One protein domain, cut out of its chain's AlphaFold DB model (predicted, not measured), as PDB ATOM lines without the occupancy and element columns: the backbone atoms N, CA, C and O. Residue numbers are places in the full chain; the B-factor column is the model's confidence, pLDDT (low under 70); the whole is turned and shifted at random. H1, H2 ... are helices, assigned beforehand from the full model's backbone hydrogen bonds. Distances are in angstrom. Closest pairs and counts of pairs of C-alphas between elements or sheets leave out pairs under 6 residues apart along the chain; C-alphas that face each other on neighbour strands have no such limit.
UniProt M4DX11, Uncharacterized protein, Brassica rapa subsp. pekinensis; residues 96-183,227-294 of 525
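This is residues 96 to 183 and 227 to 294 of the 525 residues of an uncharacterized protein of Brassica rapa subsp. pekinensis (UniProt M4DX11). Three long helices run lengthwise as a rod, with H2 between H3 and H1; H1 and H2 form a helical hairpin, and H3 packs on H2 with residues 249 to 270. Near the end of the rod where H1 runs into H2, the short helix H4 packs on both of them with H5 close by, while at the far end residues 227 to 241 of H3 stick out free. The printed part has 156 residues with five named helices, H1 to H5 in chain order, and no named strand; the class is all helix. The whole is only just loose, close to extended, with a radius of gyration of the C-alphas of 22.2 A and spans of 81 by 31 by 25 A.

H3, residues 227 to 272, touches H2, residues 139 to 183, with its residues 249 to 270 alone. The closest C-alphas are those of Ala 260 and Ala 161, 4.8 A apart, and the two helices run opposite ways at a shallow tilt of 20 degrees. H2 is the hub, touching three other helices. H1, residues 96 to 132, touches it in a hairpin, opposite ways at a shallow tilt of 19 degrees, closest at the C-alphas of Ala 111 and Ala 163, 4.8 A apart. H1 and H3 are apart. H4, residues 279 to 285, touches residues 142 to 146 of H2 at a steep tilt of 39 degrees, the same way, closest at the C-alphas of Leu 279 and Ala 146, 5.4 A apart. H4 also touches residues 126 to 130 of H1 at a steep tilt of 58 degrees, opposite ways, closest at the C-alphas of Val 283 and Glu 130, 6.1 A apart. H5, residues 290 to 294, is close to H3 but not clearly touching, with the C-alphas of Trp 291 and Gln 266 6.6 A apart. In H1, H2, H3 and H4 every O i to N i+4 pair is within hydrogen-bond range; in H5 0 of 1 is, beside 2 of 2 O i to N i+3 pairs.

H3 is 66.7 A long, from C-alpha 227 at (129.848, 162.321, 177.728) to C-alpha 272. H2 is 65.8 A long and begins at C-alpha 139 at (139.453, 186.107, 101.909). H1 is 53.0 A long, H4 10.2 A and H5 7.1 A; H5 ends at C-alpha 294 at (128.451, 172.003, 114.067).

The C-alphas of Gln 138 and Ser 227 are the two farthest apart, 81.5 A. Residues 184 to 226 are not printed, and C-alphas 183 and 227 are 21.6 A apart across this cut. Of the links printed whole, H4 to H5 is tight, and H1 to H2 and H3 to H4 are short. The mean pLDDT of the printed part is 84.6; residues 96, 182 to 183, 243, 273 to 275 and 293 to 294 are under 70.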
ATOM      1  N   ASP A  96     155.430 169.441 156.046       66.69
ATOM      2  CA  ASP A  96     155.498 169.353 154.585       66.69
ATOM      3  C   ASP A  96     154.157 169.048 153.891       66.69
ATOM      4  O   ASP A  96     153.935 169.452 152.752       66.69
ATOM      5  N   THR A  97     153.276 168.262 154.523       77.75
ATOM      6  CA  THR A  97     151.968 167.887 153.951       77.75
ATOM      7  C   THR A  97     150.937 169.007 154.030       77.75
ATOM      8  O   THR A  97     150.016 169.048 153.216       77.75
ATOM      9  N   ILE A  98     151.079 169.914 154.998       81.38
ATOM     10  CA  ILE A  98     150.242 171.103 155.143       81.38
ATOM     11  C   ILE A  98     150.690 172.148 154.123       81.38
ATOM     12  O   ILE A  98     149.849 172.694 153.413       81.38
ATOM     13  N   ASP A  99     152.000 172.341 153.980       85.38
ATOM     14  CA  ASP A  99     152.568 173.302 153.034       85.38
ATOM     15  C   ASP A  99     152.251 172.910 151.587       85.38
ATOM     16  O   ASP A  99     151.683 173.711 150.851       85.38
ATOM     17  N   LYS A 100     152.447 171.636 151.213       87.69
ATOM     18  CA  LYS A 100     152.052 171.103 149.892       87.69
ATOM     19  C   LYS A 100     150.546 171.182 149.625       87.69
ATOM     20  O   LYS A 100     150.131 171.271 148.473       87.69
ATOM     21  N   LEU A 101     149.709 171.143 150.663       89.12
ATOM     22  CA  LEU A 101     148.262 171.314 150.520       89.12
ATOM     23  C   LEU A 101     147.881 172.785 150.302       89.12
ATOM     24  O   LEU A 101     147.004 173.070 149.486       89.12
ATOM     25  N   ASN A 102     148.553 173.712 150.984       89.44
ATOM     26  CA  ASN A 102     148.410 175.145 150.731       89.44
ATOM     27  C   ASN A 102     148.906 175.501 149.318       89.44
ATOM     28  O   ASN A 102     148.234 176.244 148.607       89.44
ATOM     29  N   GLU A 103     150.016 174.902 148.882       89.75
ATOM     30  CA  GLU A 103     150.563 175.032 147.529       89.75
ATOM     31  C   GLU A 103     149.582 174.497 146.469       89.75
ATOM     32  O   GLU A 103     149.234 175.202 145.528       89.75
ATOM     33  N   ALA A 104     149.037 173.286 146.652       90.94
ATOM     34  CA  ALA A 104     148.041 172.714 145.741       90.94
ATOM     35  C   ALA A 104     146.756 173.559 145.645       90.94
ATOM     36  O   ALA A 104     146.145 173.633 144.578       90.94
ATOM     37  N   LYS A 105     146.354 174.217 146.742       93.44
ATOM     38  CA  LYS A 105     145.245 175.181 146.746       93.44
ATOM     39  C   LYS A 105     145.598 176.443 145.952       93.44
ATOM     40  O   LYS A 105     144.794 176.859 145.124       93.44
ATOM     41  N   MET A 106     146.786 177.008 146.169       93.75
ATOM     42  CA  MET A 106     147.290 178.181 145.443       93.75
ATOM     43  C   MET A 106     147.332 177.916 143.932       93.75
ATOM     44  O   MET A 106     146.715 178.653 143.173       93.75
ATOM     45  N   HIS A 107     147.913 176.790 143.502       93.44
ATOM     46  CA  HIS A 107     147.940 176.384 142.088       93.44
ATOM     47  C   HIS A 107     146.539 176.231 141.470       93.44
ATOM     48  O   HIS A 107     146.352 176.520 140.289       93.44
ATOM     49  N   ALA A 108     145.536 175.789 142.239       94.19
ATOM     50  CA  ALA A 108     144.152 175.691 141.764       94.19
ATOM     51  C   ALA A 108     143.450 177.061 141.651       94.19
ATOM     52  O   ALA A 108     142.628 177.259 140.749       94.19
ATOM     53  N   GLU A 109     143.780 178.004 142.538       95.19
ATOM     54  CA  GLU A 109     143.321 179.397 142.489       95.19
ATOM     55  C   GLU A 109     143.976 180.144 141.312       95.19
ATOM     56  O   GLU A 109     143.264 180.739 140.498       95.19
ATOM     57  N   ASP A 110     145.290 180.000 141.124       95.81
ATOM     58  CA  ASP A 110     146.041 180.564 139.997       95.81
ATOM     59  C   ASP A 110     145.579 179.988 138.652       95.81
ATOM     60  O   ASP A 110     145.344 180.736 137.701       95.81
ATOM     61  N   ALA A 111     145.351 178.673 138.559       96.00
ATOM     62  CA  ALA A 111     144.788 178.060 137.355       96.00
ATOM     63  C   ALA A 111     143.397 178.631 137.014       96.00
ATOM     64  O   ALA A 111     143.084 178.843 135.841       96.00
ATOM     65  N   SER A 112     142.573 178.932 138.025       95.38
ATOM     66  CA  SER A 112     141.276 179.599 137.847       95.38
ATOM     67  C   SER A 112     141.430 181.049 137.361       95.38
ATOM     68  O   SER A 112     140.741 181.471 136.425       95.38
ATOM     69  N   ALA A 113     142.385 181.802 137.916       96.50
ATOM     70  CA  ALA A 113     142.712 183.152 137.458       96.50
ATOM     71  C   ALA A 113     143.207 183.154 135.998       96.50
ATOM     72  O   ALA A 113     142.697 183.912 135.171       96.50
ATOM     73  N   LEU A 114     144.108 182.238 135.633       95.81
ATOM     74  CA  LEU A 114     144.586 182.069 134.258       95.81
ATOM     75  C   LEU A 114     143.462 181.650 133.296       95.81
ATOM     76  O   LEU A 114     143.401 182.150 132.173       95.81
ATOM     77  N   ALA A 115     142.527 180.799 133.726       96.56
ATOM     78  CA  ALA A 115     141.365 180.436 132.918       96.56
ATOM     79  C   ALA A 115     140.413 181.621 132.683       96.56
ATOM     80  O   ALA A 115     139.945 181.814 131.560       96.56
ATOM     81  N   THR A 116     140.146 182.455 133.693       96.00
ATOM     82  CA  THR A 116     139.327 183.671 133.508       96.00
ATOM     83  C   THR A 116     140.031 184.727 132.644       96.00
ATOM     84  O   THR A 116     139.386 185.368 131.807       96.00
ATOM     85  N   ALA A 117     141.359 184.845 132.742       95.94
ATOM     86  CA  ALA A 117     142.167 185.662 131.838       95.94
ATOM     87  C   ALA A 117     142.095 185.152 130.383       95.94
ATOM     88  O   ALA A 117     141.821 185.931 129.472       95.94
ATOM     89  N   ALA A 118     142.239 183.842 130.153       94.75
ATOM     90  CA  ALA A 118     142.114 183.240 128.823       94.75
ATOM     91  C   ALA A 118     140.716 183.458 128.209       94.75
ATOM     92  O   ALA A 118     140.594 183.766 127.022       94.75
ATOM     93  N   VAL A 119     139.656 183.363 129.018       93.62
ATOM     94  CA  VAL A 119     138.275 183.628 128.582       93.62
ATOM     95  C   VAL A 119     138.076 185.088 128.204       93.62
ATOM     96  O   VAL A 119     137.640 185.364 127.087       93.62
ATOM     97  N   SER A 120     138.439 186.028 129.079       94.31
ATOM     98  CA  SER A 120     138.300 187.462 128.791       94.31
ATOM     99  C   SER A 120     139.142 187.893 127.583       94.31
ATOM    100  O   SER A 120     138.676 188.698 126.775       94.31
ATOM    101  N   HIS A 121     140.318 187.290 127.377       94.00
ATOM    102  CA  HIS A 121     141.103 187.468 126.157       94.00
ATOM    103  C   HIS A 121     140.377 186.926 124.913       94.00
ATOM    104  O   HIS A 121     140.284 187.633 123.910       94.00
ATOM    105  N   SER A 122     139.796 185.720 124.978       92.56
ATOM    106  CA  SER A 122     139.025 185.148 123.861       92.56
ATOM    107  C   SER A 122     137.810 186.005 123.480       92.56
ATOM    108  O   SER A 122     137.578 186.254 122.298       92.56
ATOM    109  N   GLU A 123     137.091 186.550 124.466       91.19
ATOM    110  CA  GLU A 123     135.962 187.461 124.254       91.19
ATOM    111  C   GLU A 123     136.405 188.819 123.696       91.19
ATOM    112  O   GLU A 123     135.733 189.384 122.831       91.19
ATOM    113  N   TYR A 124     137.535 189.354 124.171       92.06
ATOM    114  CA  TYR A 124     138.119 190.587 123.648       92.06
ATOM    115  C   TYR A 124     138.508 190.436 122.173       92.06
ATOM    116  O   TYR A 124     138.110 191.264 121.352       92.06
ATOM    117  N   VAL A 125     139.218 189.359 121.821       90.56
ATOM    118  CA  VAL A 125     139.572 189.053 120.428       90.56
ATOM    119  C   VAL A 125     138.306 188.913 119.579       90.56
ATOM    120  O   VAL A 125     138.233 189.506 118.507       90.56
ATOM    121  N   TRP A 126     137.263 188.239 120.072       88.50
ATOM    122  CA  TRP A 126     135.998 188.117 119.336       88.50
ATOM    123  C   TRP A 126     135.326 189.473 119.055       88.50
ATOM    124  O   TRP A 126     134.816 189.692 117.957       88.50
ATOM    125  N   LYS A 127     135.378 190.416 120.007       89.38
ATOM    126  CA  LYS A 127     134.887 191.795 119.816       89.38
ATOM    127  C   LYS A 127     135.697 192.564 118.768       89.38
ATOM    128  O   LYS A 127     135.107 193.307 117.988       89.38
ATOM    129  N   GLN A 128     137.018 192.377 118.713       89.25
ATOM    130  CA  GLN A 128     137.851 192.949 117.644       89.25
ATOM    131  C   GLN A 128     137.486 192.354 116.275       89.25
ATOM    132  O   GLN A 128     137.415 193.065 115.276       89.25
ATOM    133  N   ILE A 129     137.194 191.054 116.230       87.56
ATOM    134  CA  ILE A 129     136.825 190.339 115.006       87.56
ATOM    135  C   ILE A 129     135.462 190.788 114.459       87.56
ATOM    136  O   ILE A 129     135.349 190.995 113.252       87.56
ATOM    137  N   GLU A 130     134.460 191.021 115.315       86.62
ATOM    138  CA  GLU A 130     133.187 191.655 114.921       86.62
ATOM    139  C   GLU A 130     133.425 193.029 114.270       86.62
ATOM    140  O   GLU A 130     132.903 193.310 113.195       86.62
ATOM    141  N   GLN A 131     134.276 193.876 114.862       86.62
ATOM    142  CA  GLN A 131     134.567 195.211 114.319       86.62
ATOM    143  C   GLN A 131     135.257 195.150 112.946       86.62
ATOM    144  O   GLN A 131     134.952 195.947 112.060       86.62
ATOM    145  N   GLN A 132     136.158 194.185 112.743       82.44
ATOM    146  CA  GLN A 132     136.895 194.009 111.485       82.44
ATOM    147  C   GLN A 132     136.117 193.218 110.413       82.44
ATOM    148  O   GLN A 132     136.498 193.231 109.241       82.44
ATOM    149  N   ARG A 133     134.992 192.578 110.772       79.12
ATOM    150  CA  ARG A 133     134.114 191.797 109.878       79.12
ATOM    151  C   ARG A 133     133.718 192.551 108.606       79.12
ATOM    152  O   ARG A 133     133.640 191.960 107.531       79.12
ATOM    153  N   HIS A 134     133.470 193.853 108.733       75.25
ATOM    154  CA  HIS A 134     132.980 194.710 107.652       75.25
ATOM    155  C   HIS A 134     134.088 195.480 106.911       75.25
ATOM    156  O   HIS A 134     133.792 196.188 105.954       75.25
ATOM    157  N   ALA A 135     135.359 195.319 107.297       79.12
ATOM    158  CA  ALA A 135     136.484 196.102 106.774       79.12
ATOM    159  C   ALA A 135     136.967 195.696 105.360       79.12
ATOM    160  O   ALA A 135     138.021 196.147 104.920       79.12
ATOM    161  N   GLY A 136     136.234 194.834 104.642       74.12
ATOM    162  CA  GLY A 136     136.601 194.407 103.283       74.12
ATOM    163  C   GLY A 136     137.913 193.614 103.214       74.12
ATOM    164  O   GLY A 136     138.664 193.745 102.248       74.12
ATOM    165  N   LEU A 137     138.212 192.825 104.252       79.56
ATOM    166  CA  LEU A 137     139.430 192.017 104.340       79.56
ATOM    167  C   LEU A 137     139.536 191.004 103.188       79.56
ATOM    168  O   LEU A 137     138.537 190.471 102.708       79.56
ATOM    169  N   GLN A 138     140.771 190.699 102.782       84.50
ATOM    170  CA  GLN A 138     141.040 189.651 101.797       84.50
ATOM    171  C   GLN A 138     140.555 188.280 102.317       84.50
ATOM    172  O   GLN A 138     140.738 187.993 103.504       84.50
ATOM    173  N   PRO A 139     140.008 187.392 101.462       80.75
ATOM    174  CA  PRO A 139     139.453 186.107 101.909       80.75
ATOM    175  C   PRO A 139     140.444 185.244 102.703       80.75
ATOM    176  O   PRO A 139     140.067 184.564 103.654       80.75
ATOM    177  N   GLU A 140     141.730 185.311 102.353       83.88
ATOM    178  CA  GLU A 140     142.793 184.567 103.029       83.88
ATOM    179  C   GLU A 140     143.101 185.112 104.436       83.88
ATOM    180  O   GLU A 140     143.293 184.339 105.376       83.88
ATOM    181  N   THR A 141     143.106 186.440 104.624       85.50
ATOM    182  CA  THR A 141     143.296 187.035 105.958       85.50
ATOM    183  C   THR A 141     142.050 186.858 106.817       85.50
ATOM    184  O   THR A 141     142.177 186.570 108.003       85.50
ATOM    185  N   GLN A 142     140.857 186.915 106.217       83.81
ATOM    186  CA  GLN A 142     139.593 186.570 106.865       83.81
ATOM    187  C   GLN A 142     139.570 185.100 107.331       83.81
ATOM    188  O   GLN A 142     139.166 184.825 108.460       83.81
ATOM    189  N   GLY A 143     140.047 184.164 106.501       83.69
ATOM    190  CA  GLY A 143     140.192 182.749 106.858       83.69
ATOM    191  C   GLY A 143     141.183 182.530 108.004       83.69
ATOM    192  O   GLY A 143     140.855 181.852 108.975       83.69
ATOM    193  N   ARG A 144     142.359 183.174 107.955       87.56
ATOM    194  CA  ARG A 144     143.349 183.127 109.046       87.56
ATOM    195  C   ARG A 144     142.817 183.721 110.356       87.56
ATOM    196  O   ARG A 144     143.046 183.139 111.414       87.56
ATOM    197  N   LEU A 145     142.072 184.828 110.293       87.50
ATOM    198  CA  LEU A 145     141.440 185.455 111.458       87.50
ATOM    199  C   LEU A 145     140.363 184.540 112.071       87.50
ATOM    200  O   LEU A 145     140.299 184.410 113.292       87.50
ATOM    201  N   ALA A 146     139.579 183.841 111.239       86.12
ATOM    202  CA  ALA A 146     138.617 182.835 111.692       86.12
ATOM    203  C   ALA A 146     139.307 181.620 112.345       86.12
ATOM    204  O   ALA A 146     138.914 181.233 113.444       86.12
ATOM    205  N   SER A 147     140.367 181.064 111.738       87.31
ATOM    206  CA  SER A 147     141.164 179.980 112.346       87.31
ATOM    207  C   SER A 147     141.704 180.383 113.717       87.31
ATOM    208  O   SER A 147     141.572 179.630 114.680       87.31
ATOM    209  N   ALA A 148     142.289 181.581 113.817       89.56
ATOM    210  CA  ALA A 148     142.842 182.096 115.064       89.56
ATOM    211  C   ALA A 148     141.758 182.271 116.140       89.56
ATOM    212  O   ALA A 148     141.972 181.873 117.281       89.56
ATOM    213  N   ALA A 149     140.581 182.792 115.782       88.81
ATOM    214  CA  ALA A 149     139.450 182.929 116.699       88.81
ATOM    215  C   ALA A 149     139.016 181.581 117.290       88.81
ATOM    216  O   ALA A 149     138.915 181.443 118.510       88.81
ATOM    217  N   VAL A 150     138.812 180.572 116.432       88.12
ATOM    218  CA  VAL A 150     138.427 179.218 116.860       88.12
ATOM    219  C   VAL A 150     139.509 178.602 117.747       88.12
ATOM    220  O   VAL A 150     139.183 178.044 118.791       88.12
ATOM    221  N   ALA A 151     140.786 178.754 117.386       90.75
ATOM    222  CA  ALA A 151     141.907 178.251 118.178       90.75
ATOM    223  C   ALA A 151     142.000 178.907 119.564       90.75
ATOM    224  O   ALA A 151     142.173 178.208 120.561       90.75
ATOM    225  N   ILE A 152     141.836 180.230 119.648       91.06
ATOM    226  CA  ILE A 152     141.863 180.981 120.912       91.06
ATOM    227  C   ILE A 152     140.690 180.577 121.813       91.06
ATOM    228  O   ILE A 152     140.872 180.383 123.013       91.06
ATOM    229  N   ALA A 153     139.492 180.415 121.251       89.00
ATOM    230  CA  ALA A 153     138.318 180.045 122.033       89.00
ATOM    231  C   ALA A 153     138.357 178.564 122.482       89.00
ATOM    232  O   ALA A 153     138.030 178.277 123.636       89.00
ATOM    233  N   ALA A 154     138.891 177.654 121.653       90.94
ATOM    234  CA  ALA A 154     139.205 176.280 122.058       90.94
ATOM    235  C   ALA A 154     140.269 176.231 123.173       90.94
ATOM    236  O   ALA A 154     140.101 175.521 124.165       90.94
ATOM    237  N   ALA A 155     141.332 177.039 123.074       92.69
ATOM    238  CA  ALA A 155     142.341 177.162 124.127       92.69
ATOM    239  C   ALA A 155     141.746 177.699 125.444       92.69
ATOM    240  O   ALA A 155     142.086 177.204 126.521       92.69
ATOM    241  N   ALA A 156     140.803 178.645 125.382       93.25
ATOM    242  CA  ALA A 156     140.086 179.133 126.559       93.25
ATOM    243  C   ALA A 156     139.195 178.051 127.207       93.25
ATOM    244  O   ALA A 156     139.077 178.013 128.433       93.25
ATOM    245  N   ALA A 157     138.599 177.138 126.431       92.62
ATOM    246  CA  ALA A 157     137.883 175.985 126.983       92.62
ATOM    247  C   ALA A 157     138.826 174.956 127.626       92.62
ATOM    248  O   ALA A 157     138.540 174.480 128.727       92.62
ATOM    249  N   VAL A 158     139.982 174.675 127.012       94.06
ATOM    250  CA  VAL A 158     141.038 173.845 127.623       94.06
ATOM    251  C   VAL A 158     141.514 174.453 128.947       94.06
ATOM    252  O   VAL A 158     141.645 173.729 129.933       94.06
ATOM    253  N   ALA A 159     141.683 175.777 129.022       95.69
ATOM    254  CA  ALA A 159     142.036 176.462 130.266       95.69
ATOM    255  C   ALA A 159     140.953 176.304 131.356       95.69
ATOM    256  O   ALA A 159     141.285 175.990 132.499       95.69
ATOM    257  N   LYS A 160     139.656 176.423 131.014       94.75
ATOM    258  CA  LYS A 160     138.547 176.126 131.951       94.75
ATOM    259  C   LYS A 160     138.597 174.685 132.467       94.75
ATOM    260  O   LYS A 160     138.408 174.464 133.662       94.75
ATOM    261  N   ALA A 161     138.838 173.718 131.582       96.00
ATOM    262  CA  ALA A 161     138.934 172.307 131.946       96.00
ATOM    263  C   ALA A 161     140.125 172.041 132.884       96.00
ATOM    264  O   ALA A 161     139.961 171.379 133.909       96.00
ATOM    265  N   ALA A 162     141.295 172.614 132.583       95.81
ATOM    266  CA  ALA A 162     142.488 172.515 133.419       95.81
ATOM    267  C   ALA A 162     142.270 173.128 134.816       95.81
ATOM    268  O   ALA A 162     142.584 172.490 135.819       95.81
ATOM    269  N   ALA A 163     141.654 174.312 134.899       96.19
ATOM    270  CA  ALA A 163     141.312 174.945 136.173       96.19
ATOM    271  C   ALA A 163     140.323 174.109 137.002       96.19
ATOM    272  O   ALA A 163     140.497 173.955 138.212       96.19
ATOM    273  N   ALA A 164     139.302 173.525 136.367       95.00
ATOM    274  CA  ALA A 164     138.357 172.646 137.052       95.00
ATOM    275  C   ALA A 164     139.034 171.358 137.559       95.00
ATOM    276  O   ALA A 164     138.799 170.951 138.697       95.00
ATOM    277  N   ALA A 165     139.928 170.761 136.766       94.69
ATOM    278  CA  ALA A 165     140.716 169.597 137.170       94.69
ATOM    279  C   ALA A 165     141.675 169.909 138.337       94.69
ATOM    280  O   ALA A 165     141.768 169.115 139.274       94.69
ATOM    281  N   ALA A 166     142.330 171.077 138.335       94.38
ATOM    282  CA  ALA A 166     143.182 171.527 139.437       94.38
ATOM    283  C   ALA A 166     142.387 171.697 140.747       94.38
ATOM    284  O   ALA A 166     142.815 171.223 141.798       94.38
ATOM    285  N   ASN A 167     141.184 172.279 140.678       93.19
ATOM    286  CA  ASN A 167     140.285 172.396 141.831       93.19
ATOM    287  C   ASN A 167     139.830 171.027 142.369       93.19
ATOM    288  O   ASN A 167     139.818 170.815 143.582       93.19
ATOM    289  N   VAL A 168     139.517 170.067 141.492       93.88
ATOM    290  CA  VAL A 168     139.212 168.681 141.894       93.88
ATOM    291  C   VAL A 168     140.416 168.020 142.574       93.88
ATOM    292  O   VAL A 168     140.249 167.380 143.612       93.88
ATOM    293  N   ALA A 169     141.631 168.205 142.048       92.38
ATOM    294  CA  ALA A 169     142.850 167.664 142.646       92.38
ATOM    295  C   ALA A 169     143.127 168.255 144.044       92.38
ATOM    296  O   ALA A 169     143.392 167.501 144.982       92.38
ATOM    297  N   ALA A 170     142.987 169.575 144.213       90.94
ATOM    298  CA  ALA A 170     143.133 170.244 145.508       90.94
ATOM    299  C   ALA A 170     142.074 169.774 146.528       90.94
ATOM    300  O   ALA A 170     142.408 169.435 147.668       90.94
ATOM    301  N   ASN A 171     140.809 169.654 146.110       89.94
ATOM    302  CA  ASN A 171     139.728 169.131 146.952       89.94
ATOM    303  C   ASN A 171     139.949 167.659 147.344       89.94
ATOM    304  O   ASN A 171     139.706 167.279 148.493       89.94
ATOM    305  N   ALA A 172     140.448 166.828 146.424       89.38
ATOM    306  CA  ALA A 172     140.798 165.437 146.701       89.38
ATOM    307  C   ALA A 172     141.966 165.328 147.699       89.38
ATOM    308  O   ALA A 172     141.885 164.539 148.642       89.38
ATOM    309  N   ALA A 173     143.007 166.157 147.556       88.12
ATOM    310  CA  ALA A 173     144.117 166.232 148.508       88.12
ATOM    311  C   ALA A 173     143.642 166.650 149.915       88.12
ATOM    312  O   ALA A 173     144.036 166.044 150.914       88.12
ATOM    313  N   PHE A 174     142.726 167.619 150.005       84.56
ATOM    314  CA  PHE A 174     142.124 168.034 151.273       84.56
ATOM    315  C   PHE A 174     141.286 166.928 151.933       84.56
ATOM    316  O   PHE A 174     141.372 166.733 153.147       84.56
ATOM    317  N   GLN A 175     140.532 166.139 151.159       85.62
ATOM    318  CA  GLN A 175     139.824 164.976 151.707       85.62
ATOM    319  C   GLN A 175     140.773 163.859 152.153       85.62
ATOM    320  O   GLN A 175     140.540 163.261 153.203       85.62
ATOM    321  N   ALA A 176     141.858 163.613 151.414       84.44
ATOM    322  CA  ALA A 176     142.881 162.649 151.809       84.44
ATOM    323  C   ALA A 176     143.537 163.030 153.149       84.44
ATOM    324  O   ALA A 176     143.697 162.165 154.011       84.44
ATOM    325  N   LYS A 177     143.828 164.324 153.369       84.56
ATOM    326  CA  LYS A 177     144.323 164.834 154.658       84.56
ATOM    327  C   LYS A 177     143.340 164.559 155.800       84.56
ATOM    328  O   LYS A 177     143.735 163.961 156.796       84.56
ATOM    329  N   LEU A 178     142.064 164.928 155.647       79.69
ATOM    330  CA  LEU A 178     141.051 164.705 156.692       79.69
ATOM    331  C   LEU A 178     140.879 163.213 157.029       79.69
ATOM    332  O   LEU A 178     140.767 162.856 158.197       79.69
ATOM    333  N   MET A 179     140.911 162.330 156.026       79.38
ATOM    334  CA  MET A 179     140.821 160.882 156.251       79.38
ATOM    335  C   MET A 179     142.068 160.306 156.942       79.38
ATOM    336  O   MET A 179     141.945 159.375 157.737       79.38
ATOM    337  N   ALA A 180     143.256 160.860 156.684       77.25
ATOM    338  CA  ALA A 180     144.474 160.497 157.407       77.25
ATOM    339  C   ALA A 180     144.445 160.991 158.868       77.25
ATOM    340  O   ALA A 180     144.858 160.260 159.767       77.25
ATOM    341  N   GLU A 181     143.904 162.185 159.124       73.44
ATOM    342  CA  GLU A 181     143.697 162.708 160.481       73.44
ATOM    343  C   GLU A 181     142.681 161.858 161.269       73.44
ATOM    344  O   GLU A 181     142.991 161.439 162.385       73.44
ATOM    345  N   GLU A 182     141.530 161.499 160.680       65.69
ATOM    346  CA  GLU A 182     140.543 160.582 161.286       65.69
ATOM    347  C   GLU A 182     141.151 159.215 161.649       65.69
ATOM    348  O   GLU A 182     140.881 158.691 162.730       65.69
ATOM    349  N   ALA A 183     142.000 158.653 160.780       66.81
ATOM    350  CA  ALA A 183     142.688 157.382 161.027       66.81
ATOM    351  C   ALA A 183     143.811 157.477 162.082       66.81
ATOM    352  O   ALA A 183     144.187 156.462 162.668       66.81
ATOM    353  N   SER A 227     128.637 162.149 178.540       73.12
ATOM    354  CA  SER A 227     129.848 162.321 177.728       73.12
ATOM    355  C   SER A 227     129.816 161.433 176.481       73.12
ATOM    356  O   SER A 227     130.017 161.951 175.384       73.12
ATOM    357  N   ALA A 228     129.453 160.150 176.608       74.38
ATOM    358  CA  ALA A 228     129.302 159.246 175.464       74.38
ATOM    359  C   ALA A 228     128.206 159.707 174.484       74.38
ATOM    360  O   ALA A 228     128.409 159.665 173.272       74.38
ATOM    361  N   ALA A 229     127.065 160.206 174.975       73.31
ATOM    362  CA  ALA A 229     126.010 160.761 174.126       73.31
ATOM    363  C   ALA A 229     126.471 162.026 173.378       73.31
ATOM    364  O   ALA A 229     126.188 162.175 172.188       73.31
ATOM    365  N   ARG A 230     127.225 162.916 174.044       77.12
ATOM    366  CA  ARG A 230     127.811 164.118 173.428       77.12
ATOM    367  C   ARG A 230     128.878 163.767 172.389       77.12
ATOM    368  O   ARG A 230     128.903 164.378 171.324       77.12
ATOM    369  N   GLU A 231     129.724 162.778 172.663       76.44
ATOM    370  CA  GLU A 231     130.734 162.286 171.722       76.44
ATOM    371  C   GLU A 231     130.087 161.602 170.507       76.44
ATOM    372  O   GLU A 231     130.460 161.879 169.369       76.44
ATOM    373  N   ALA A 232     129.053 160.781 170.718       79.19
ATOM    374  CA  ALA A 232     128.285 160.159 169.642       79.19
ATOM    375  C   ALA A 232     127.539 161.194 168.781       79.19
ATOM    376  O   ALA A 232     127.465 161.040 167.561       79.19
ATOM    377  N   ALA A 233     127.011 162.265 169.385       76.19
ATOM    378  CA  ALA A 233     126.430 163.385 168.649       76.19
ATOM    379  C   ALA A 233     127.492 164.126 167.818       76.19
ATOM    380  O   ALA A 233     127.271 164.362 166.631       76.19
ATOM    381  N   LYS A 234     128.666 164.413 168.400       80.81
ATOM    382  CA  LYS A 234     129.801 165.027 167.695       80.81
ATOM    383  C   LYS A 234     130.237 164.180 166.489       80.81
ATOM    384  O   LYS A 234     130.240 164.694 165.376       80.81
ATOM    385  N   LYS A 235     130.458 162.873 166.676       80.56
ATOM    386  CA  LYS A 235     130.820 161.935 165.595       80.56
ATOM    387  C   LYS A 235     129.773 161.860 164.478       80.56
ATOM    388  O   LYS A 235     130.135 161.711 163.316       80.56
ATOM    389  N   ARG A 236     128.477 161.989 164.794       77.25
ATOM    390  CA  ARG A 236     127.408 162.064 163.776       77.25
ATOM    391  C   ARG A 236     127.456 163.361 162.969       77.25
ATOM    392  O   ARG A 236     127.224 163.310 161.767       77.25
ATOM    393  N   VAL A 237     127.762 164.496 163.602       81.69
ATOM    394  CA  VAL A 237     127.945 165.780 162.903       81.69
ATOM    395  C   VAL A 237     129.193 165.737 162.023       81.69
ATOM    396  O   VAL A 237     129.114 166.095 160.853       81.69
ATOM    397  N   GLU A 238     130.313 165.225 162.534       80.44
ATOM    398  CA  GLU A 238     131.553 165.050 161.765       80.44
ATOM    399  C   GLU A 238     131.315 164.150 160.542       80.44
ATOM    400  O   GLU A 238     131.527 164.592 159.411       80.44
ATOM    401  N   ALA A 239     130.719 162.966 160.730       74.69
ATOM    402  CA  ALA A 239     130.351 162.064 159.637       74.69
ATOM    403  C   ALA A 239     129.385 162.698 158.615       74.69
ATOM    404  O   ALA A 239     129.535 162.472 157.413       74.69
ATOM    405  N   ALA A 240     128.420 163.512 159.061       73.00
ATOM    406  CA  ALA A 240     127.523 164.244 158.167       73.00
ATOM    407  C   ALA A 240     128.275 165.309 157.351       73.00
ATOM    408  O   ALA A 240     128.112 165.366 156.136       73.00
ATOM    409  N   THR A 241     129.160 166.097 157.973       75.19
ATOM    410  CA  THR A 241     129.971 167.095 157.249       75.19
ATOM    411  C   THR A 241     130.966 166.454 156.276       75.19
ATOM    412  O   THR A 241     131.171 166.980 155.183       75.19
ATOM    413  N   ALA A 242     131.529 165.290 156.613       73.62
ATOM    414  CA  ALA A 242     132.346 164.496 155.696       73.62
ATOM    415  C   ALA A 242     131.521 163.949 154.514       73.62
ATOM    416  O   ALA A 242     132.013 163.912 153.387       73.62
ATOM    417  N   ALA A 243     130.259 163.562 154.737       69.25
ATOM    418  CA  ALA A 243     129.350 163.154 153.666       69.25
ATOM    419  C   ALA A 243     128.981 164.325 152.735       69.25
ATOM    420  O   ALA A 243     129.037 164.155 151.518       69.25
ATOM    421  N   THR A 244     128.696 165.518 153.273       71.00
ATOM    422  CA  THR A 244     128.435 166.727 152.467       71.00
ATOM    423  C   THR A 244     129.647 167.100 151.610       71.00
ATOM    424  O   THR A 244     129.514 167.223 150.397       71.00
ATOM    425  N   LYS A 245     130.856 167.149 152.194       73.88
ATOM    426  CA  LYS A 245     132.099 167.410 151.442       73.88
ATOM    427  C   LYS A 245     132.351 166.381 150.334       73.88
ATOM    428  O   LYS A 245     132.853 166.724 149.265       73.88
ATOM    429  N   ARG A 246     132.008 165.104 150.552       71.56
ATOM    430  CA  ARG A 246     132.081 164.070 149.503       71.56
ATOM    431  C   ARG A 246     131.089 164.340 148.365       71.56
ATOM    432  O   ARG A 246     131.463 164.145 147.215       71.56
ATOM    433  N   ALA A 247     129.881 164.828 148.654       70.62
ATOM    434  CA  ALA A 247     128.909 165.206 147.626       70.62
ATOM    435  C   ALA A 247     129.371 166.420 146.791       70.62
ATOM    436  O   ALA A 247     129.332 166.358 145.565       70.62
ATOM    437  N   GLU A 248     129.901 167.467 147.431       74.50
ATOM    438  CA  GLU A 248     130.475 168.652 146.761       74.50
ATOM    439  C   GLU A 248     131.676 168.294 145.858       74.50
ATOM    440  O   GLU A 248     131.858 168.845 144.768       74.50
ATOM    441  N   ASN A 249     132.489 167.316 146.276       83.50
ATOM    442  CA  ASN A 249     133.571 166.772 145.452       83.50
ATOM    443  C   ASN A 249     133.022 166.026 144.222       83.50
ATOM    444  O   ASN A 249     133.493 166.244 143.113       83.50
ATOM    445  N   VAL A 250     131.962 165.224 144.370       86.81
ATOM    446  CA  VAL A 250     131.303 164.577 143.217       86.81
ATOM    447  C   VAL A 250     130.737 165.610 142.234       86.81
ATOM    448  O   VAL A 250     130.924 165.447 141.030       86.81
ATOM    449  N   GLU A 251     130.111 166.692 142.704       88.69
ATOM    450  CA  GLU A 251     129.616 167.767 141.827       88.69
ATOM    451  C   GLU A 251     130.758 168.469 141.072       88.69
ATOM    452  O   GLU A 251     130.684 168.657 139.854       88.69
ATOM    453  N   SER A 252     131.855 168.798 141.761       88.25
ATOM    454  CA  SER A 252     133.026 169.415 141.123       88.25
ATOM    455  C   SER A 252     133.761 168.468 140.163       88.25
ATOM    456  O   SER A 252     134.202 168.923 139.108       88.25
ATOM    457  N   ILE A 253     133.804 167.157 140.438       92.06
ATOM    458  CA  ILE A 253     134.274 166.126 139.493       92.06
ATOM    459  C   ILE A 253     133.396 166.094 138.237       92.06
ATOM    460  O   ILE A 253     133.931 166.109 137.129       92.06
ATOM    461  N   VAL A 254     132.066 166.074 138.384       93.94
ATOM    462  CA  VAL A 254     131.135 166.063 137.241       93.94
ATOM    463  C   VAL A 254     131.314 167.320 136.388       93.94
ATOM    464  O   VAL A 254     131.450 167.210 135.172       93.94
ATOM    465  N   LYS A 255     131.423 168.497 137.013       93.25
ATOM    466  CA  LYS A 255     131.673 169.766 136.316       93.25
ATOM    467  C   LYS A 255     133.039 169.810 135.621       93.25
ATOM    468  O   LYS A 255     133.154 170.347 134.521       93.25
ATOM    469  N   ALA A 256     134.083 169.242 136.228       94.19
ATOM    470  CA  ALA A 256     135.393 169.125 135.590       94.19
ATOM    471  C   ALA A 256     135.355 168.171 134.385       94.19
ATOM    472  O   ALA A 256     135.934 168.483 133.346       94.19
ATOM    473  N   ALA A 257     134.629 167.052 134.488       94.38
ATOM    474  CA  ALA A 257     134.424 166.115 133.386       94.38
ATOM    475  C   ALA A 257     133.599 166.728 132.238       94.38
ATOM    476  O   ALA A 257     133.951 166.540 131.076       94.38
ATOM    477  N   GLU A 258     132.558 167.507 132.550       93.94
ATOM    478  CA  GLU A 258     131.780 168.283 131.576       93.94
ATOM    479  C   GLU A 258     132.690 169.248 130.803       93.94
ATOM    480  O   GLU A 258     132.790 169.153 129.578       93.94
ATOM    481  N   LEU A 259     133.437 170.105 131.512       94.88
ATOM    482  CA  LEU A 259     134.355 171.072 130.901       94.88
ATOM    483  C   LEU A 259     135.479 170.400 130.099       94.88
ATOM    484  O   LEU A 259     135.850 170.902 129.039       94.88
ATOM    485  N   ALA A 260     135.997 169.259 130.559       95.62
ATOM    486  CA  ALA A 260     136.970 168.470 129.811       95.62
ATOM    487  C   ALA A 260     136.367 167.866 128.533       95.62
ATOM    488  O   ALA A 260     137.008 167.908 127.485       95.62
ATOM    489  N   SER A 261     135.133 167.352 128.584       92.31
ATOM    490  CA  SER A 261     134.446 166.818 127.400       92.31
ATOM    491  C   SER A 261     134.151 167.906 126.360       92.31
ATOM    492  O   SER A 261     134.368 167.687 125.169       92.31
ATOM    493  N   GLU A 262     133.768 169.103 126.810       90.31
ATOM    494  CA  GLU A 262     133.569 170.286 125.971       90.31
ATOM    495  C   GLU A 262     134.896 170.729 125.331       90.31
ATOM    496  O   GLU A 262     134.967 170.901 124.117       90.31
ATOM    497  N   ALA A 263     135.982 170.827 126.106       92.50
ATOM    498  CA  ALA A 263     137.303 171.187 125.587       92.50
ATOM    499  C   ALA A 263     137.839 170.169 124.560       92.50
ATOM    500  O   ALA A 263     138.370 170.561 123.520       92.50
ATOM    501  N   VAL A 264     137.660 168.866 124.811       90.88
ATOM    502  CA  VAL A 264     138.014 167.798 123.859       90.88
ATOM    503  C   VAL A 264     137.139 167.860 122.607       90.88
ATOM    504  O   VAL A 264     137.658 167.684 121.506       90.88
ATOM    505  N   SER A 265     135.843 168.162 122.737       88.94
ATOM    506  CA  SER A 265     134.948 168.357 121.590       88.94
ATOM    507  C   SER A 265     135.394 169.539 120.725       88.94
ATOM    508  O   SER A 265     135.543 169.385 119.514       88.94
ATOM    509  N   GLN A 266     135.698 170.689 121.331       88.00
ATOM    510  CA  GLN A 266     136.181 171.877 120.620       88.00
ATOM    511  C   GLN A 266     137.532 171.642 119.930       88.00
ATOM    512  O   GLN A 266     137.702 172.019 118.771       88.00
ATOM    513  N   ALA A 267     138.476 170.980 120.606       86.94
ATOM    514  CA  ALA A 267     139.761 170.605 120.016       86.94
ATOM    515  C   ALA A 267     139.594 169.587 118.872       86.94
ATOM    516  O   ALA A 267     140.231 169.724 117.830       86.94
ATOM    517  N   GLY A 268     138.701 168.605 119.029       84.94
ATOM    518  CA  GLY A 268     138.366 167.629 117.990       84.94
ATOM    519  C   GLY A 268     137.762 168.282 116.747       84.94
ATOM    520  O   GLY A 268     138.186 167.973 115.636       84.94
ATOM    521  N   ILE A 269     136.849 169.242 116.933       81.12
ATOM    522  CA  ILE A 269     136.296 170.069 115.850       81.12
ATOM    523  C   ILE A 269     137.408 170.879 115.176       81.12
ATOM    524  O   ILE A 269     137.478 170.903 113.955       81.12
ATOM    525  N   LEU A 270     138.321 171.507 115.923       82.62
ATOM    526  CA  LEU A 270     139.441 172.246 115.325       82.62
ATOM    527  C   LEU A 270     140.365 171.348 114.481       82.62
ATOM    528  O   LEU A 270     140.866 171.796 113.454       82.62
ATOM    529  N   VAL A 271     140.575 170.091 114.885       82.62
ATOM    530  CA  VAL A 271     141.402 169.123 114.142       82.62
ATOM    531  C   VAL A 271     140.675 168.544 112.920       82.62
ATOM    532  O   VAL A 271     141.322 168.281 111.908       82.62
ATOM    533  N   SER A 272     139.351 168.354 112.972       81.25
ATOM    534  CA  SER A 272     138.567 167.859 111.826       81.25
ATOM    535  C   SER A 272     138.236 168.950 110.798       81.25
ATOM    536  O   SER A 272     138.122 168.668 109.602       81.25
ATOM    537  N   MET A 273     138.118 170.205 111.238       69.12
ATOM    538  CA  MET A 273     137.783 171.363 110.406       69.12
ATOM    539  C   MET A 273     139.000 171.860 109.620       69.12
ATOM    540  O   MET A 273     139.594 172.886 109.942       69.12
ATOM    541  N   GLY A 274     139.336 171.157 108.532       69.06
ATOM    542  CA  GLY A 274     140.469 171.501 107.660       69.06
ATOM    543  C   GLY A 274     140.458 172.937 107.109       69.06
ATOM    544  O   GLY A 274     141.513 173.462 106.761       69.06
ATOM    545  N   HIS A 275     139.296 173.597 107.064       63.25
ATOM    546  CA  HIS A 275     139.189 175.042 106.862       63.25
ATOM    547  C   HIS A 275     138.061 175.607 107.747       63.25
ATOM    548  O   HIS A 275     136.958 175.052 107.726       63.25
ATOM    549  N   PRO A 276     138.272 176.699 108.512       70.62
ATOM    550  CA  PRO A 276     137.200 177.319 109.289       70.62
ATOM    551  C   PRO A 276     136.123 177.926 108.371       70.62
ATOM    552  O   PRO A 276     136.425 178.321 107.236       70.62
ATOM    553  N   PRO A 277     134.879 178.067 108.866       73.19
ATOM    554  CA  PRO A 277     133.816 178.747 108.148       73.19
ATOM    555  C   PRO A 277     134.056 180.258 108.100       73.19
ATOM    556  O   PRO A 277     134.912 180.811 108.794       73.19
ATOM    557  N   SER A 278     133.275 180.938 107.261       79.69
ATOM    558  CA  SER A 278     133.415 182.376 107.053       79.69
ATOM    559  C   SER A 278     133.258 183.159 108.360       79.69
ATOM    560  O   SER A 278     132.398 182.867 109.194       79.69
ATOM    561  N   LEU A 279     134.076 184.204 108.509       82.38
ATOM    562  CA  LEU A 279     134.120 185.048 109.705       82.38
ATOM    563  C   LEU A 279     132.736 185.584 110.097       82.38
ATOM    564  O   LEU A 279     132.393 185.600 111.271       82.38
ATOM    565  N   ASN A 280     131.915 185.934 109.099       81.50
ATOM    566  CA  ASN A 280     130.521 186.339 109.277       81.50
ATOM    567  C   ASN A 280     129.721 185.326 110.099       81.50
ATOM    568  O   ASN A 280     129.045 185.696 111.057       81.50
ATOM    569  N   LYS A 281     129.823 184.047 109.725       81.25
ATOM    570  CA  LYS A 281     129.091 182.976 110.385       81.25
ATOM    571  C   LYS A 281     129.649 182.708 111.777       81.25
ATOM    572  O   LYS A 281     128.870 182.514 112.699       81.25
ATOM    573  N   LEU A 282     130.975 182.737 111.929       82.81
ATOM    574  CA  LEU A 282     131.656 182.550 113.211       82.81
ATOM    575  C   LEU A 282     131.210 183.593 114.246       82.81
ATOM    576  O   LEU A 282     130.866 183.268 115.382       82.81
ATOM    577  N   VAL A 283     131.177 184.851 113.816       81.12
ATOM    578  CA  VAL A 283     130.814 186.005 114.633       81.12
ATOM    579  C   VAL A 283     129.364 185.915 115.119       81.12
ATOM    580  O   VAL A 283     129.133 186.074 116.313       81.12
ATOM    581  N   GLU A 284     128.420 185.535 114.250       81.00
ATOM    582  CA  GLU A 284     126.999 185.350 114.602       81.00
ATOM    583  C   GLU A 284     126.739 184.297 115.691       81.00
ATOM    584  O   GLU A 284     125.802 184.453 116.470       81.00
ATOM    585  N   VAL A 285     127.537 183.224 115.765       79.69
ATOM    586  CA  VAL A 285     127.396 182.212 116.834       79.69
ATOM    587  C   VAL A 285     128.140 182.602 118.118       79.69
ATOM    588  O   VAL A 285     127.789 182.135 119.207       79.69
ATOM    589  N   GLY A 286     129.147 183.469 118.023       77.81
ATOM    590  CA  GLY A 286     129.944 183.915 119.163       77.81
ATOM    591  C   GLY A 286     130.942 182.866 119.693       77.81
ATOM    592  O   GLY A 286     130.900 181.694 119.299       77.81
ATOM    593  N   PRO A 287     131.807 183.258 120.652       74.62
ATOM    594  CA  PRO A 287     132.942 182.457 121.125       74.62
ATOM    595  C   PRO A 287     132.562 181.173 121.876       74.62
ATOM    596  O   PRO A 287     133.440 180.380 122.185       74.62
ATOM    597  N   SER A 288     131.277 180.972 122.193       75.81
ATOM    598  CA  SER A 288     130.795 179.872 123.045       75.81
ATOM    599  C   SER A 288     129.746 178.967 122.388       75.81
ATOM    600  O   SER A 288     129.372 177.960 122.985       75.81
ATOM    601  N   ASN A 289     129.214 179.317 121.207       75.69
ATOM    602  CA  ASN A 289     128.147 178.532 120.555       75.69
ATOM    603  C   ASN A 289     128.504 178.057 119.145       75.69
ATOM    604  O   ASN A 289     127.745 177.290 118.557       75.69
ATOM    605  N   TYR A 290     129.652 178.473 118.613       71.06
ATOM    606  CA  TYR A 290     130.104 178.120 117.270       71.06
ATOM    607  C   TYR A 290     130.097 176.598 117.007       71.06
ATOM    608  O   TYR A 290     129.498 176.135 116.037       71.06
ATOM    609  N   TRP A 291     130.651 175.809 117.925       72.06
ATOM    610  CA  TRP A 291     130.661 174.338 117.881       72.06
ATOM    611  C   TRP A 291     129.296 173.689 118.141       72.06
ATOM    612  O   TRP A 291     129.034 172.618 117.594       72.06
ATOM    613  N   ARG A 292     128.385 174.328 118.893       71.12
ATOM    614  CA  ARG A 292     127.024 173.786 119.092       71.12
ATOM    615  C   ARG A 292     126.261 173.654 117.773       71.12
ATOM    616  O   ARG A 292     125.502 172.710 117.604       71.12
ATOM    617  N   GLN A 293     126.511 174.550 116.817       60.84
ATOM    618  CA  GLN A 293     125.879 174.497 115.497       60.84
ATOM    619  C   GLN A 293     126.546 173.487 114.540       60.84
ATOM    620  O   GLN A 293     125.898 173.008 113.607       60.84
ATOM    621  N   ALA A 294     127.806 173.104 114.787       55.44
ATOM    622  CA  ALA A 294     128.451 172.003 114.067       55.44
ATOM    623  C   ALA A 294     127.782 170.655 114.396       55.44
ATOM    624  O   ALA A 294     127.488 169.884 113.483       55.44
TER     625      ALA A 294